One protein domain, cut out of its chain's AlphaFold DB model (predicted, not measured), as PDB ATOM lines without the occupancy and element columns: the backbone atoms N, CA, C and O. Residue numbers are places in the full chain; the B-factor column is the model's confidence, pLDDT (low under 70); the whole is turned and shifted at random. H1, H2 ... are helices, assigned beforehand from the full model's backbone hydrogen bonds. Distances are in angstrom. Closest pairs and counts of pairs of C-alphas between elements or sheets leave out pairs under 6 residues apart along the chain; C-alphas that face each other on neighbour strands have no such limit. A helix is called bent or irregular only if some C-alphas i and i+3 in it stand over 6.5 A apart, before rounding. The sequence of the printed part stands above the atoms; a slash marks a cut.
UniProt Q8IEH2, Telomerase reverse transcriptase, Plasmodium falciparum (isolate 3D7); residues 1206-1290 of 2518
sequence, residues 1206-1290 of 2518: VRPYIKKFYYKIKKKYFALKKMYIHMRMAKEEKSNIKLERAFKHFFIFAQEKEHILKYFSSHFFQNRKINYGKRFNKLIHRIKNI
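What this domain is: This is residues 1206 to 1290 of the 2518 residues of the protein "Telomerase reverse transcriptase" of Plasmodium falciparum (isolate 3D7) (UniProt Q8IEH2). Three helices, the long H1 with the shorter H2 and H4, make a small, loosely closed up-and-down bundle in which each helix runs against the one before it in the chain; their centres form a triangle, and H1 and H2 are close but not clearly touching. H3 turns off after H2, towards the end where H1 begins, and with H4 makes a helical hairpin, while the loop between H1 and H2 sticks out at the other end with residues 1232 to 1242. The printed part has 85 residues with four named helices, H1, H2, H3 and H4 along the chain, and no named strand; the class is all helix. It is only just compact, close to loose, with a radius of gyration of the C-alphas of 14.2 A, and its outline is elongated, 47 by 25 by 20 A.

Where its parts are: H1, residues 1209 to 1233, begins with C-alpha 1209 at (10.484, -3.850, -27.610) and is 36.0 A long from first to last C-alpha. H2, residues 1242 to 1255, is 20.8 A long; it is irregular, with C-alphas 1246 and 1249 7.3 A apart. H3, residues 1258 to 1267, begins with C-alpha 1258 at (16.446, -6.928, -11.295) and is 14.2 A long. H4, residues 1276 to 1290, is 20.9 A long and ends with C-alpha 1290 at (12.479, 4.426, 4.944).

How they stand to each other: H4 is the hub, touching the three other helices. H1 and H4 touch, the same way at a shallow tilt of 31 degrees; their closest C-alphas, those of Tyr 1221 and Phe 1280, are 5.5 A apart. H3 and H4, the hairpin, touch through residues 1277 to 1278 of H4 alone, opposite ways at a steep tilt of 42 degrees; the closest C-alphas, those of Ser 1265 and Gly 1277, are 5.5 A apart. H2 and H4 only just touch, with 3 pairs of C-alphas within 8 A, through residues 1250 to 1254 of H2 and 1281 to 1284 of H4 alone; the closest C-alphas, those of Phe 1251 and Ile 1284, are 7.1 A apart, and the two run opposite ways at a steep tilt of 42 degrees. The helix packing is mostly crossed, but only just, with 1 of these 3 pairs at a shallow tilt. H1 and H2 are close but not clearly touching, opposite ways at a shallow tilt of 24 degrees, with the C-alphas of Leu 1224 and Phe 1250 closest at 7.5 A. H1 and H3 are near each other. Every O i to N i+4 pair is within hydrogen-bond range in H1 and H3, against 7 of 10 in H2 and 8 of 11 in H4.

The domain as a whole: The two C-alphas farthest apart, those of Arg 1207 and Lys 1238, are 47.1 A apart. The printed part has no cut. The link from H2 to H3 is tight, and the links from H1 to H2 and from H3 to H4 are short. The mean pLDDT of the printed part is 74.2, and residues 1206 to 1210, 1233 to 1244 and 1265 to 1273 are under 70.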
ATOM      1  N   VAL A1206      15.514  -8.235 -29.431       60.24
ATOM      2  CA  VAL A1206      14.924  -7.412 -28.358       60.24
ATOM      3  C   VAL A1206      14.689  -5.947 -28.781       60.24
ATOM      4  O   VAL A1206      13.902  -5.217 -28.169       60.24
ATOM      5  N   ARG A1207      15.348  -5.487 -29.854       65.98
ATOM      6  CA  ARG A1207      15.445  -4.073 -30.265       65.98
ATOM      7  C   ARG A1207      14.112  -3.327 -30.489       65.98
ATOM      8  O   ARG A1207      14.075  -2.146 -30.114       65.98
ATOM      9  N   PRO A1208      13.033  -3.914 -31.049       62.16
ATOM     10  CA  PRO A1208      11.736  -3.239 -31.183       62.16
ATOM     11  C   PRO A1208      11.120  -2.908 -29.814       62.16
ATOM     12  O   PRO A1208      10.695  -1.775 -29.549       62.16
ATOM     13  N   TYR A1209      11.153  -3.883 -28.906       68.45
ATOM     14  CA  TYR A1209      10.484  -3.850 -27.610       68.45
ATOM     15  C   TYR A1209      11.112  -2.851 -26.629       68.45
ATOM     16  O   TYR A1209      10.400  -2.295 -25.794       68.45
ATOM     17  N   ILE A1210      12.400  -2.507 -26.774       69.08
ATOM     18  CA  ILE A1210      13.115  -1.533 -25.914       69.08
ATOM     19  C   ILE A1210      12.375  -0.184 -25.806       69.08
ATOM     20  O   ILE A1210      12.424   0.480 -24.764       69.08
ATOM     21  N   LYS A1211      11.662   0.246 -26.861       74.15
ATOM     22  CA  LYS A1211      10.795   1.439 -26.803       74.15
ATOM     23  C   LYS A1211       9.592   1.232 -25.873       74.15
ATOM     24  O   LYS A1211       9.370   2.089 -25.015       74.15
ATOM     25  N   LYS A1212       8.853   0.122 -26.023       76.88
ATOM     26  CA  LYS A1212       7.694  -0.225 -25.180       76.88
ATOM     27  C   LYS A1212       8.136  -0.450 -23.722       76.88
ATOM     28  O   LYS A1212       7.585   0.178 -22.820       76.88
ATOM     29  N   PHE A1213       9.209  -1.210 -23.484       79.58
ATOM     30  CA  PHE A1213       9.754  -1.479 -22.146       79.58
ATOM     31  C   PHE A1213      10.202  -0.208 -21.405       79.58
ATOM     32  O   PHE A1213       9.795   0.031 -20.268       79.58
ATOM     33  N   TYR A1214      10.953   0.686 -22.060       78.96
ATOM     34  CA  TYR A1214      11.329   1.977 -21.465       78.96
ATOM     35  C   TYR A1214      10.110   2.853 -21.128       78.96
ATOM     36  O   TYR A1214      10.175   3.672 -20.210       78.96
ATOM     37  N   TYR A1215       8.994   2.689 -21.847       81.49
ATOM     38  CA  TYR A1215       7.727   3.341 -21.523       81.49
ATOM     39  C   TYR A1215       7.017   2.672 -20.330       81.49
ATOM     40  O   TYR A1215       6.588   3.401 -19.436       81.49
ATOM     41  N   LYS A1216       6.988   1.326 -20.242       80.68
ATOM     42  CA  LYS A1216       6.482   0.548 -19.079       80.68
ATOM     43  C   LYS A1216       7.258   0.948 -17.799       80.68
ATOM     44  O   LYS A1216       6.638   1.392 -16.832       80.68
ATOM     45  N   ILE A1217       8.603   0.997 -17.845       82.98
ATOM     46  CA  ILE A1217       9.464   1.554 -16.769       82.98
ATOM     47  C   ILE A1217       9.132   3.020 -16.464       82.98
ATOM     48  O   ILE A1217       9.000   3.390 -15.300       82.98
ATOM     49  N   LYS A1218       9.011   3.889 -17.478       86.25
ATOM     50  CA  LYS A1218       8.697   5.310 -17.251       86.25
ATOM     51  C   LYS A1218       7.340   5.467 -16.547       86.25
ATOM     52  O   LYS A1218       7.251   6.293 -15.642       86.25
ATOM     53  N   LYS A1219       6.315   4.685 -16.922       87.75
ATOM     54  CA  LYS A1219       4.988   4.689 -16.278       87.75
ATOM     55  C   LYS A1219       5.103   4.241 -14.814       87.75
ATOM     56  O   LYS A1219       4.742   5.030 -13.943       87.75
ATOM     57  N   LYS A1220       5.714   3.077 -14.521       85.13
ATOM     58  CA  LYS A1220       5.931   2.622 -13.128       85.13
ATOM     59  C   LYS A1220       6.807   3.586 -12.306       85.13
ATOM     60  O   LYS A1220       6.493   3.818 -11.146       85.13
ATOM     61  N   TYR A1221       7.817   4.246 -12.886       91.18
ATOM     62  CA  TYR A1221       8.589   5.289 -12.187       91.18
ATOM     63  C   TYR A1221       7.746   6.512 -11.805       91.18
ATOM     64  O   TYR A1221       7.886   7.016 -10.694       91.18
ATOM     65  N   PHE A1222       6.884   7.015 -12.695       89.94
ATOM     66  CA  PHE A1222       6.027   8.153 -12.349       89.94
ATOM     67  C   PHE A1222       4.895   7.767 -11.386       89.94
ATOM     68  O   PHE A1222       4.565   8.588 -10.534       89.94
ATOM     69  N   ALA A1223       4.381   6.533 -11.443       87.15
ATOM     70  CA  ALA A1223       3.446   5.996 -10.449       87.15
ATOM     71  C   ALA A1223       4.102   5.887  -9.061       87.15
ATOM     72  O   ALA A1223       3.652   6.543  -8.123       87.15
ATOM     73  N   LEU A1224       5.243   5.193  -8.958       86.50
ATOM     74  CA  LEU A1224       6.014   5.087  -7.715       86.50
ATOM     75  C   LEU A1224       6.431   6.467  -7.187       86.50
ATOM     76  O   LEU A1224       6.421   6.701  -5.984       86.50
ATOM     77  N   LYS A1225       6.748   7.429  -8.068       91.16
ATOM     78  CA  LYS A1225       7.023   8.815  -7.659       91.16
ATOM     79  C   LYS A1225       5.769   9.555  -7.175       91.16
ATOM     80  O   LYS A1225       5.912  10.387  -6.286       91.16
ATOM     81  N   LYS A1226       4.573   9.296  -7.724       86.00
ATOM     82  CA  LYS A1226       3.309   9.856  -7.203       86.00
ATOM     83  C   LYS A1226       3.070   9.338  -5.783       86.00
ATOM     84  O   LYS A1226       2.913  10.152  -4.881       86.00
ATOM     85  N   MET A1227       3.163   8.022  -5.581       82.70
ATOM     86  CA  MET A1227       2.985   7.387  -4.268       82.70
ATOM     87  C   MET A1227       4.065   7.808  -3.266       82.70
ATOM     88  O   MET A1227       3.731   8.183  -2.155       82.70
ATOM     89  N   TYR A1228       5.340   7.887  -3.662       82.67
ATOM     90  CA  TYR A1228       6.409   8.420  -2.805       82.67
ATOM     91  C   TYR A1228       6.196   9.892  -2.415       82.67
ATOM     92  O   TYR A1228       6.603  10.311  -1.336       82.67
ATOM     93  N   ILE A1229       5.582  10.700  -3.288       78.20
ATOM     94  CA  ILE A1229       5.201  12.074  -2.940       78.20
ATOM     95  C   ILE A1229       4.012  12.059  -1.977       78.20
ATOM     96  O   ILE A1229       4.078  12.779  -0.992       78.20
ATOM     97  N   HIS A1230       2.983  11.232  -2.195       77.43
ATOM     98  CA  HIS A1230       1.883  11.083  -1.232       77.43
ATOM     99  C   HIS A1230       2.390  10.595   0.132       77.43
ATOM    100  O   HIS A1230       2.155  11.290   1.101       77.43
ATOM    101  N   MET A1231       3.219   9.550   0.211       74.86
ATOM    102  CA  MET A1231       3.895   9.103   1.445       74.86
ATOM    103  C   MET A1231       4.715  10.215   2.134       74.86
ATOM    104  O   MET A1231       4.910  10.179   3.343       74.86
ATOM    105  N   ARG A1232       5.227  11.205   1.386       73.05
ATOM    106  CA  ARG A1232       5.937  12.365   1.957       73.05
ATOM    107  C   ARG A1232       5.024  13.519   2.381       73.05
ATOM    108  O   ARG A1232       5.500  14.329   3.166       73.05
ATOM    109  N   MET A1233       3.796  13.602   1.863       69.74
ATOM    110  CA  MET A1233       2.782  14.579   2.287       69.74
ATOM    111  C   MET A1233       1.909  14.004   3.408       69.74
ATOM    112  O   MET A1233       1.800  14.618   4.451       69.74
ATOM    113  N   ALA A1234       1.402  12.777   3.274       64.72
ATOM    114  CA  ALA A1234       0.651  12.027   4.293       64.72
ATOM    115  C   ALA A1234       1.474  11.676   5.553       64.72
ATOM    116  O   ALA A1234       1.065  10.866   6.375       64.72
ATOM    117  N   LYS A1235       2.635  12.311   5.745       48.46
ATOM    118  CA  LYS A1235       3.231  12.479   7.066       48.46
ATOM    119  C   LYS A1235       2.443  13.547   7.832       48.46
ATOM    120  O   LYS A1235       2.997  14.590   8.146       48.46
ATOM    121  N   GLU A1236       1.188  13.255   8.141       44.08
ATOM    122  CA  GLU A1236       0.363  13.949   9.139       44.08
ATOM    123  C   GLU A1236      -0.346  12.908   9.990       44.08
ATOM    124  O   GLU A1236      -0.088  12.822  11.189       44.08
ATOM    125  N   GLU A1237      -1.131  12.050   9.345       38.60
ATOM    126  CA  GLU A1237      -1.834  10.965  10.014       38.60
ATOM    127  C   GLU A1237      -0.865   9.862  10.488       38.60
ATOM    128  O   GLU A1237      -0.044   9.336   9.725       38.60
ATOM    129  N   LYS A1238      -0.972   9.481  11.768       43.67
ATOM    130  CA  LYS A1238      -0.307   8.300  12.336       43.67
ATOM    131  C   LYS A1238      -1.007   7.034  11.810       43.67
ATOM    132  O   LYS A1238      -1.977   6.587  12.404       43.67
ATOM    133  N   SER A1239      -0.527   6.424  10.725       42.39
ATOM    134  CA  SER A1239      -0.936   5.052  10.370       42.39
ATOM    135  C   SER A1239       0.222   4.225   9.801       42.39
ATOM    136  O   SER A1239       0.856   4.573   8.802       42.39
ATOM    137  N   ASN A1240       0.518   3.116  10.482       47.05
ATOM    138  CA  ASN A1240       1.526   2.136  10.076       47.05
ATOM    139  C   ASN A1240       0.895   1.057   9.162       47.05
ATOM    140  O   ASN A1240      -0.290   1.114   8.835       47.05
ATOM    141  N   ILE A1241       1.695   0.076   8.728       52.63
ATOM    142  CA  ILE A1241       1.286  -1.151   8.003       52.63
ATOM    143  C   ILE A1241       0.696  -0.940   6.588       52.63
ATOM    144  O   ILE A1241       1.267  -1.453   5.620       52.63
ATOM    145  N   LYS A1242      -0.385  -0.159   6.396       60.64
ATOM    146  CA  LYS A1242      -1.052   0.038   5.080       60.64
ATOM    147  C   LYS A1242      -0.087   0.518   3.975       60.64
ATOM    148  O   LYS A1242      -0.251   0.162   2.807       60.64
ATOM    149  N   LEU A1243       0.966   1.262   4.333       61.76
ATOM    150  CA  LEU A1243       2.009   1.721   3.403       61.76
ATOM    151  C   LEU A1243       2.872   0.596   2.804       61.76
ATOM    152  O   LEU A1243       3.276   0.710   1.647       61.76
ATOM    153  N   GLU A1244       3.166  -0.478   3.541       67.81
ATOM    154  CA  GLU A1244       4.022  -1.561   3.035       67.81
ATOM    155  C   GLU A1244       3.267  -2.427   2.020       67.81
ATOM    156  O   GLU A1244       3.761  -2.634   0.905       67.81
ATOM    157  N   ARG A1245       2.014  -2.798   2.331       71.96
ATOM    158  CA  ARG A1245       1.087  -3.436   1.375       71.96
ATOM    159  C   ARG A1245       1.004  -2.620   0.069       71.96
ATOM    160  O   ARG A1245       1.188  -3.174  -1.014       71.96
ATOM    161  N   ALA A1246       0.882  -1.291   0.161       74.86
ATOM    162  CA  ALA A1246       0.833  -0.388  -0.996       74.86
ATOM    163  C   ALA A1246       2.132  -0.320  -1.840       74.86
ATOM    164  O   ALA A1246       2.079   0.055  -3.018       74.86
ATOM    165  N   PHE A1247       3.299  -0.683  -1.290       80.96
ATOM    166  CA  PHE A1247       4.562  -0.759  -2.040       80.96
ATOM    167  C   PHE A1247       4.972  -2.187  -2.450       80.96
ATOM    168  O   PHE A1247       5.802  -2.309  -3.357       80.96
ATOM    169  N   LYS A1248       4.369  -3.250  -1.887       79.10
ATOM    170  CA  LYS A1248       4.711  -4.673  -2.132       79.10
ATOM    171  C   LYS A1248       4.849  -5.002  -3.632       79.10
ATOM    172  O   LYS A1248       5.923  -5.407  -4.075       79.10
ATOM    173  N   HIS A1249       3.850  -4.673  -4.457       81.05
ATOM    174  CA  HIS A1249       3.878  -4.861  -5.926       81.05
ATOM    175  C   HIS A1249       5.007  -4.084  -6.655       81.05
ATOM    176  O   HIS A1249       5.473  -4.502  -7.720       81.05
ATOM    177  N   PHE A1250       5.504  -2.966  -6.114       83.74
ATOM    178  CA  PHE A1250       6.667  -2.273  -6.686       83.74
ATOM    179  C   PHE A1250       8.003  -2.900  -6.278       83.74
ATOM    180  O   PHE A1250       8.959  -2.786  -7.049       83.74
ATOM    181  N   PHE A1251       8.078  -3.552  -5.114       81.73
ATOM    182  CA  PHE A1251       9.253  -4.318  -4.692       81.73
ATOM    183  C   PHE A1251       9.356  -5.648  -5.440       81.73
ATOM    184  O   PHE A1251      10.397  -5.895  -6.046       81.73
ATOM    185  N   ILE A1252       8.265  -6.422  -5.505       80.98
ATOM    186  CA  ILE A1252       8.174  -7.685  -6.260       80.98
ATOM    187  C   ILE A1252       8.617  -7.460  -7.716       80.98
ATOM    188  O   ILE A1252       9.633  -8.005  -8.141       80.98
ATOM    189  N   PHE A1253       7.994  -6.509  -8.428       81.71
ATOM    190  CA  PHE A1253       8.360  -6.149  -9.811       81.71
ATOM    191  C   PHE A1253       9.836  -5.735 -10.003       81.71
ATOM    192  O   PHE A1253      10.339  -5.742 -11.128       81.71
ATOM    193  N   ALA A1254      10.525  -5.302  -8.944       80.14
ATOM    194  CA  ALA A1254      11.928  -4.907  -9.005       80.14
ATOM    195  C   ALA A1254      12.899  -6.040  -8.658       80.14
ATOM    196  O   ALA A1254      14.010  -6.009  -9.182       80.14
ATOM    197  N   GLN A1255      12.478  -7.012  -7.841       78.81
ATOM    198  CA  GLN A1255      13.205  -8.254  -7.562       78.81
ATOM    199  C   GLN A1255      13.100  -9.200  -8.770       78.81
ATOM    200  O   GLN A1255      14.120  -9.466  -9.402       78.81
ATOM    201  N   GLU A1256      11.876  -9.542  -9.205       77.77
ATOM    202  CA  GLU A1256      11.569 -10.330 -10.423       77.77
ATOM    203  C   GLU A1256      12.398  -9.928 -11.655       77.77
ATOM    204  O   GLU A1256      12.698 -10.735 -12.528       77.77
ATOM    205  N   LYS A1257      12.674  -8.627 -11.796       74.50
ATOM    206  CA  LYS A1257      13.198  -8.019 -13.028       74.50
ATOM    207  C   LYS A1257      14.510  -7.284 -12.765       74.50
ATOM    208  O   LYS A1257      14.887  -6.404 -13.548       74.50
ATOM    209  N   GLU A1258      15.219  -7.624 -11.683       75.61
ATOM    210  CA  GLU A1258      16.446  -6.928 -11.295       75.61
ATOM    211  C   GLU A1258      17.551  -7.100 -12.342       75.61
ATOM    212  O   GLU A1258      18.137  -6.099 -12.764       75.61
ATOM    213  N   HIS A1259      17.791  -8.331 -12.813       73.32
ATOM    214  CA  HIS A1259      18.767  -8.628 -13.869       73.32
ATOM    215  C   HIS A1259      18.523  -7.754 -15.112       73.32
ATOM    216  O   HIS A1259      19.411  -7.057 -15.610       73.32
ATOM    217  N   ILE A1260      17.263  -7.682 -15.531       72.30
ATOM    218  CA  ILE A1260      16.804  -6.958 -16.714       72.30
ATOM    219  C   ILE A1260      16.920  -5.439 -16.519       72.30
ATOM    220  O   ILE A1260      17.406  -4.731 -17.410       72.30
ATOM    221  N   LEU A1261      16.556  -4.898 -15.348       71.15
ATOM    222  CA  LEU A1261      16.769  -3.477 -15.051       71.15
ATOM    223  C   LEU A1261      18.256  -3.119 -14.908       71.15
ATOM    224  O   LEU A1261      18.651  -2.052 -15.389       71.15
ATOM    225  N   LYS A1262      19.093  -3.986 -14.322       72.53
ATOM    226  CA  LYS A1262      20.560  -3.851 -14.324       72.53
ATOM    227  C   LYS A1262      21.056  -3.755 -15.775       72.53
ATOM    228  O   LYS A1262      21.552  -2.693 -16.165       72.53
ATOM    229  N   TYR A1263      20.812  -4.780 -16.592       72.13
ATOM    230  CA  TYR A1263      21.269  -4.890 -17.982       72.13
ATOM    231  C   TYR A1263      20.830  -3.708 -18.864       72.13
ATOM    232  O   TYR A1263      21.669  -2.987 -19.416       72.13
ATOM    233  N   PHE A1264      19.526  -3.414 -18.949       71.62
ATOM    234  CA  PHE A1264      19.028  -2.309 -19.780       71.62
ATOM    235  C   PHE A1264      19.501  -0.933 -19.294       71.62
ATOM    236  O   PHE A1264      19.768  -0.039 -20.108       71.62
ATOM    237  N   SER A1265      19.612  -0.731 -17.975       63.65
ATOM    238  CA  SER A1265      20.087   0.542 -17.431       63.65
ATOM    239  C   SER A1265      21.588   0.757 -17.649       63.65
ATOM    240  O   SER A1265      22.012   1.917 -17.725       63.65
ATOM    241  N   SER A1266      22.358  -0.327 -17.793       68.63
ATOM    242  CA  SER A1266      23.772  -0.331 -18.170       68.63
ATOM    243  C   SER A1266      23.973  -0.160 -19.676       68.63
ATOM    244  O   SER A1266      24.556   0.844 -20.075       68.63
ATOM    245  N   HIS A1267      23.462  -1.045 -20.533       64.98
ATOM    246  CA  HIS A1267      23.826  -1.032 -21.959       64.98
ATOM    247  C   HIS A1267      23.008  -0.045 -22.806       64.98
ATOM    248  O   HIS A1267      23.569   0.727 -23.585       64.98
ATOM    249  N   PHE A1268      21.680  -0.012 -22.656       61.51
ATOM    250  CA  PHE A1268      20.812   0.708 -23.602       61.51
ATOM    251  C   PHE A1268      20.491   2.156 -23.210       61.51
ATOM    252  O   PHE A1268      20.175   2.977 -24.079       61.51
ATOM    253  N   PHE A1269      20.560   2.505 -21.919       65.46
ATOM    254  CA  PHE A1269      20.093   3.811 -21.427       65.46
ATOM    255  C   PHE A1269      21.176   4.749 -20.870       65.46
ATOM    256  O   PHE A1269      20.835   5.874 -20.499       65.46
ATOM    257  N   GLN A1270      22.465   4.376 -20.888       59.51
ATOM    258  CA  GLN A1270      23.585   5.277 -20.538       59.51
ATOM    259  C   GLN A1270      23.545   6.611 -21.308       59.51
ATOM    260  O   GLN A1270      23.642   7.681 -20.714       59.51
ATOM    261  N   ASN A1271      23.329   6.562 -22.627       62.66
ATOM    262  CA  ASN A1271      23.369   7.745 -23.497       62.66
ATOM    263  C   ASN A1271      22.094   8.622 -23.455       62.66
ATOM    264  O   ASN A1271      22.005   9.624 -24.171       62.66
ATOM    265  N   ARG A1272      21.082   8.286 -22.636       66.08
ATOM    266  CA  ARG A1272      19.856   9.095 -22.490       66.08
ATOM    267  C   ARG A1272      19.995  10.080 -21.325       66.08
ATOM    268  O   ARG A1272      20.287   9.688 -20.205       66.08
ATOM    269  N   LYS A1273      19.667  11.360 -21.567       68.65
ATOM    270  CA  LYS A1273      19.709  12.461 -20.568       68.65
ATOM    271  C   LYS A1273      19.015  12.169 -19.230       68.65
ATOM    272  O   LYS A1273      19.310  12.833 -18.242       68.65
ATOM    273  N   ILE A1274      18.041  11.265 -19.223       70.75
ATOM    274  CA  ILE A1274      17.376  10.752 -18.029       70.75
ATOM    275  C   ILE A1274      17.265   9.243 -18.238       70.75
ATOM    276  O   ILE A1274      16.583   8.812 -19.163       70.75
ATOM    277  N   ASN A1275      17.926   8.456 -17.396       82.02
ATOM    278  CA  ASN A1275      17.794   7.003 -17.364       82.02
ATOM    279  C   ASN A1275      16.747   6.655 -16.295       82.02
ATOM    280  O   ASN A1275      17.015   6.794 -15.100       82.02
ATOM    281  N   TYR A1276      15.531   6.285 -16.717       82.42
ATOM    282  CA  TYR A1276      14.439   5.999 -15.778       82.42
ATOM    283  C   TYR A1276      14.665   4.709 -14.979       82.42
ATOM    284  O   TYR A1276      14.287   4.692 -13.816       82.42
ATOM    285  N   GLY A1277      15.364   3.702 -15.522       79.50
ATOM    286  CA  GLY A1277      15.724   2.482 -14.783       79.50
ATOM    287  C   GLY A1277      16.610   2.789 -13.571       79.50
ATOM    288  O   GLY A1277      16.209   2.552 -12.436       79.50
ATOM    289  N   LYS A1278      17.745   3.485 -13.770       81.42
ATOM    290  CA  LYS A1278      18.600   3.918 -12.638       81.42
ATOM    291  C   LYS A1278      17.909   4.903 -11.681       81.42
ATOM    292  O   LYS A1278      18.394   5.103 -10.571       81.42
ATOM    293  N   ARG A1279      16.795   5.532 -12.080       84.88
ATOM    294  CA  ARG A1279      15.953   6.363 -11.197       84.88
ATOM    295  C   ARG A1279      14.852   5.586 -10.474       84.88
ATOM    296  O   ARG A1279      14.430   6.055  -9.425       84.88
ATOM    297  N   PHE A1280      14.422   4.442 -10.998       88.05
ATOM    298  CA  PHE A1280      13.456   3.541 -10.374       88.05
ATOM    299  C   PHE A1280      14.106   2.792  -9.206       88.05
ATOM    300  O   PHE A1280      13.673   2.978  -8.074       88.05
ATOM    301  N   ASN A1281      15.239   2.114  -9.422       83.30
ATOM    302  CA  ASN A1281      15.955   1.413  -8.344       83.30
ATOM    303  C   ASN A1281      16.430   2.391  -7.250       83.30
ATOM    304  O   ASN A1281      16.287   2.112  -6.064       83.30
ATOM    305  N   LYS A1282      16.895   3.598  -7.622       85.22
ATOM    306  CA  LYS A1282      17.227   4.665  -6.651       85.22
ATOM    307  C   LYS A1282      16.018   5.283  -5.938       85.22
ATOM    308  O   LYS A1282      16.227   6.048  -5.001       85.22
ATOM    309  N   LEU A1283      14.788   5.010  -6.374       88.28
ATOM    310  CA  LEU A1283      13.571   5.375  -5.644       88.28
ATOM    311  C   LEU A1283      13.122   4.220  -4.741       88.28
ATOM    312  O   LEU A1283      12.843   4.463  -3.578       88.28
ATOM    313  N   ILE A1284      13.175   2.976  -5.221       85.63
ATOM    314  CA  ILE A1284      12.887   1.765  -4.434       85.63
ATOM    315  C   ILE A1284      13.811   1.625  -3.226       85.63
ATOM    316  O   ILE A1284      13.325   1.486  -2.110       85.63
ATOM    317  N   HIS A1285      15.125   1.758  -3.410       85.99
ATOM    318  CA  HIS A1285      16.077   1.701  -2.297       85.99
ATOM    319  C   HIS A1285      15.858   2.854  -1.295       85.99
ATOM    320  O   HIS A1285      16.079   2.700  -0.104       85.99
ATOM    321  N   ARG A1286      15.322   4.002  -1.736       86.60
ATOM    322  CA  ARG A1286      14.899   5.077  -0.818       86.60
ATOM    323  C   ARG A1286      13.615   4.768  -0.051       86.60
ATOM    324  O   ARG A1286      13.378   5.448   0.935       86.60
ATOM    325  N   ILE A1287      12.791   3.826  -0.509       85.42
ATOM    326  CA  ILE A1287      11.565   3.411   0.183       85.42
ATOM    327  C   ILE A1287      11.884   2.252   1.132       85.42
ATOM    328  O   ILE A1287      11.543   2.372   2.302       85.42
ATOM    329  N   LYS A1288      12.651   1.228   0.707       82.60
ATOM    330  CA  LYS A1288      13.163   0.185   1.624       82.60
ATOM    331  C   LYS A1288      13.904   0.816   2.817       82.60
ATOM    332  O   LYS A1288      13.540   0.566   3.956       82.60
ATOM    333  N   ASN A1289      14.823   1.757   2.576       80.04
ATOM    334  CA  ASN A1289      15.559   2.446   3.650       80.04
ATOM    335  C   ASN A1289      14.715   3.464   4.458       80.04
ATOM    336  O   ASN A1289      15.247   4.091   5.373       80.04
ATOM    337  N   ILE A1290      13.440   3.686   4.109       78.31
ATOM    338  CA  ILE A1290      12.479   4.426   4.944       78.31
ATOM    339  C   ILE A1290      11.659   3.450   5.788       78.31
ATOM    340  O   ILE A1290      11.534   3.703   6.977       78.31
TER     341      ILE A1290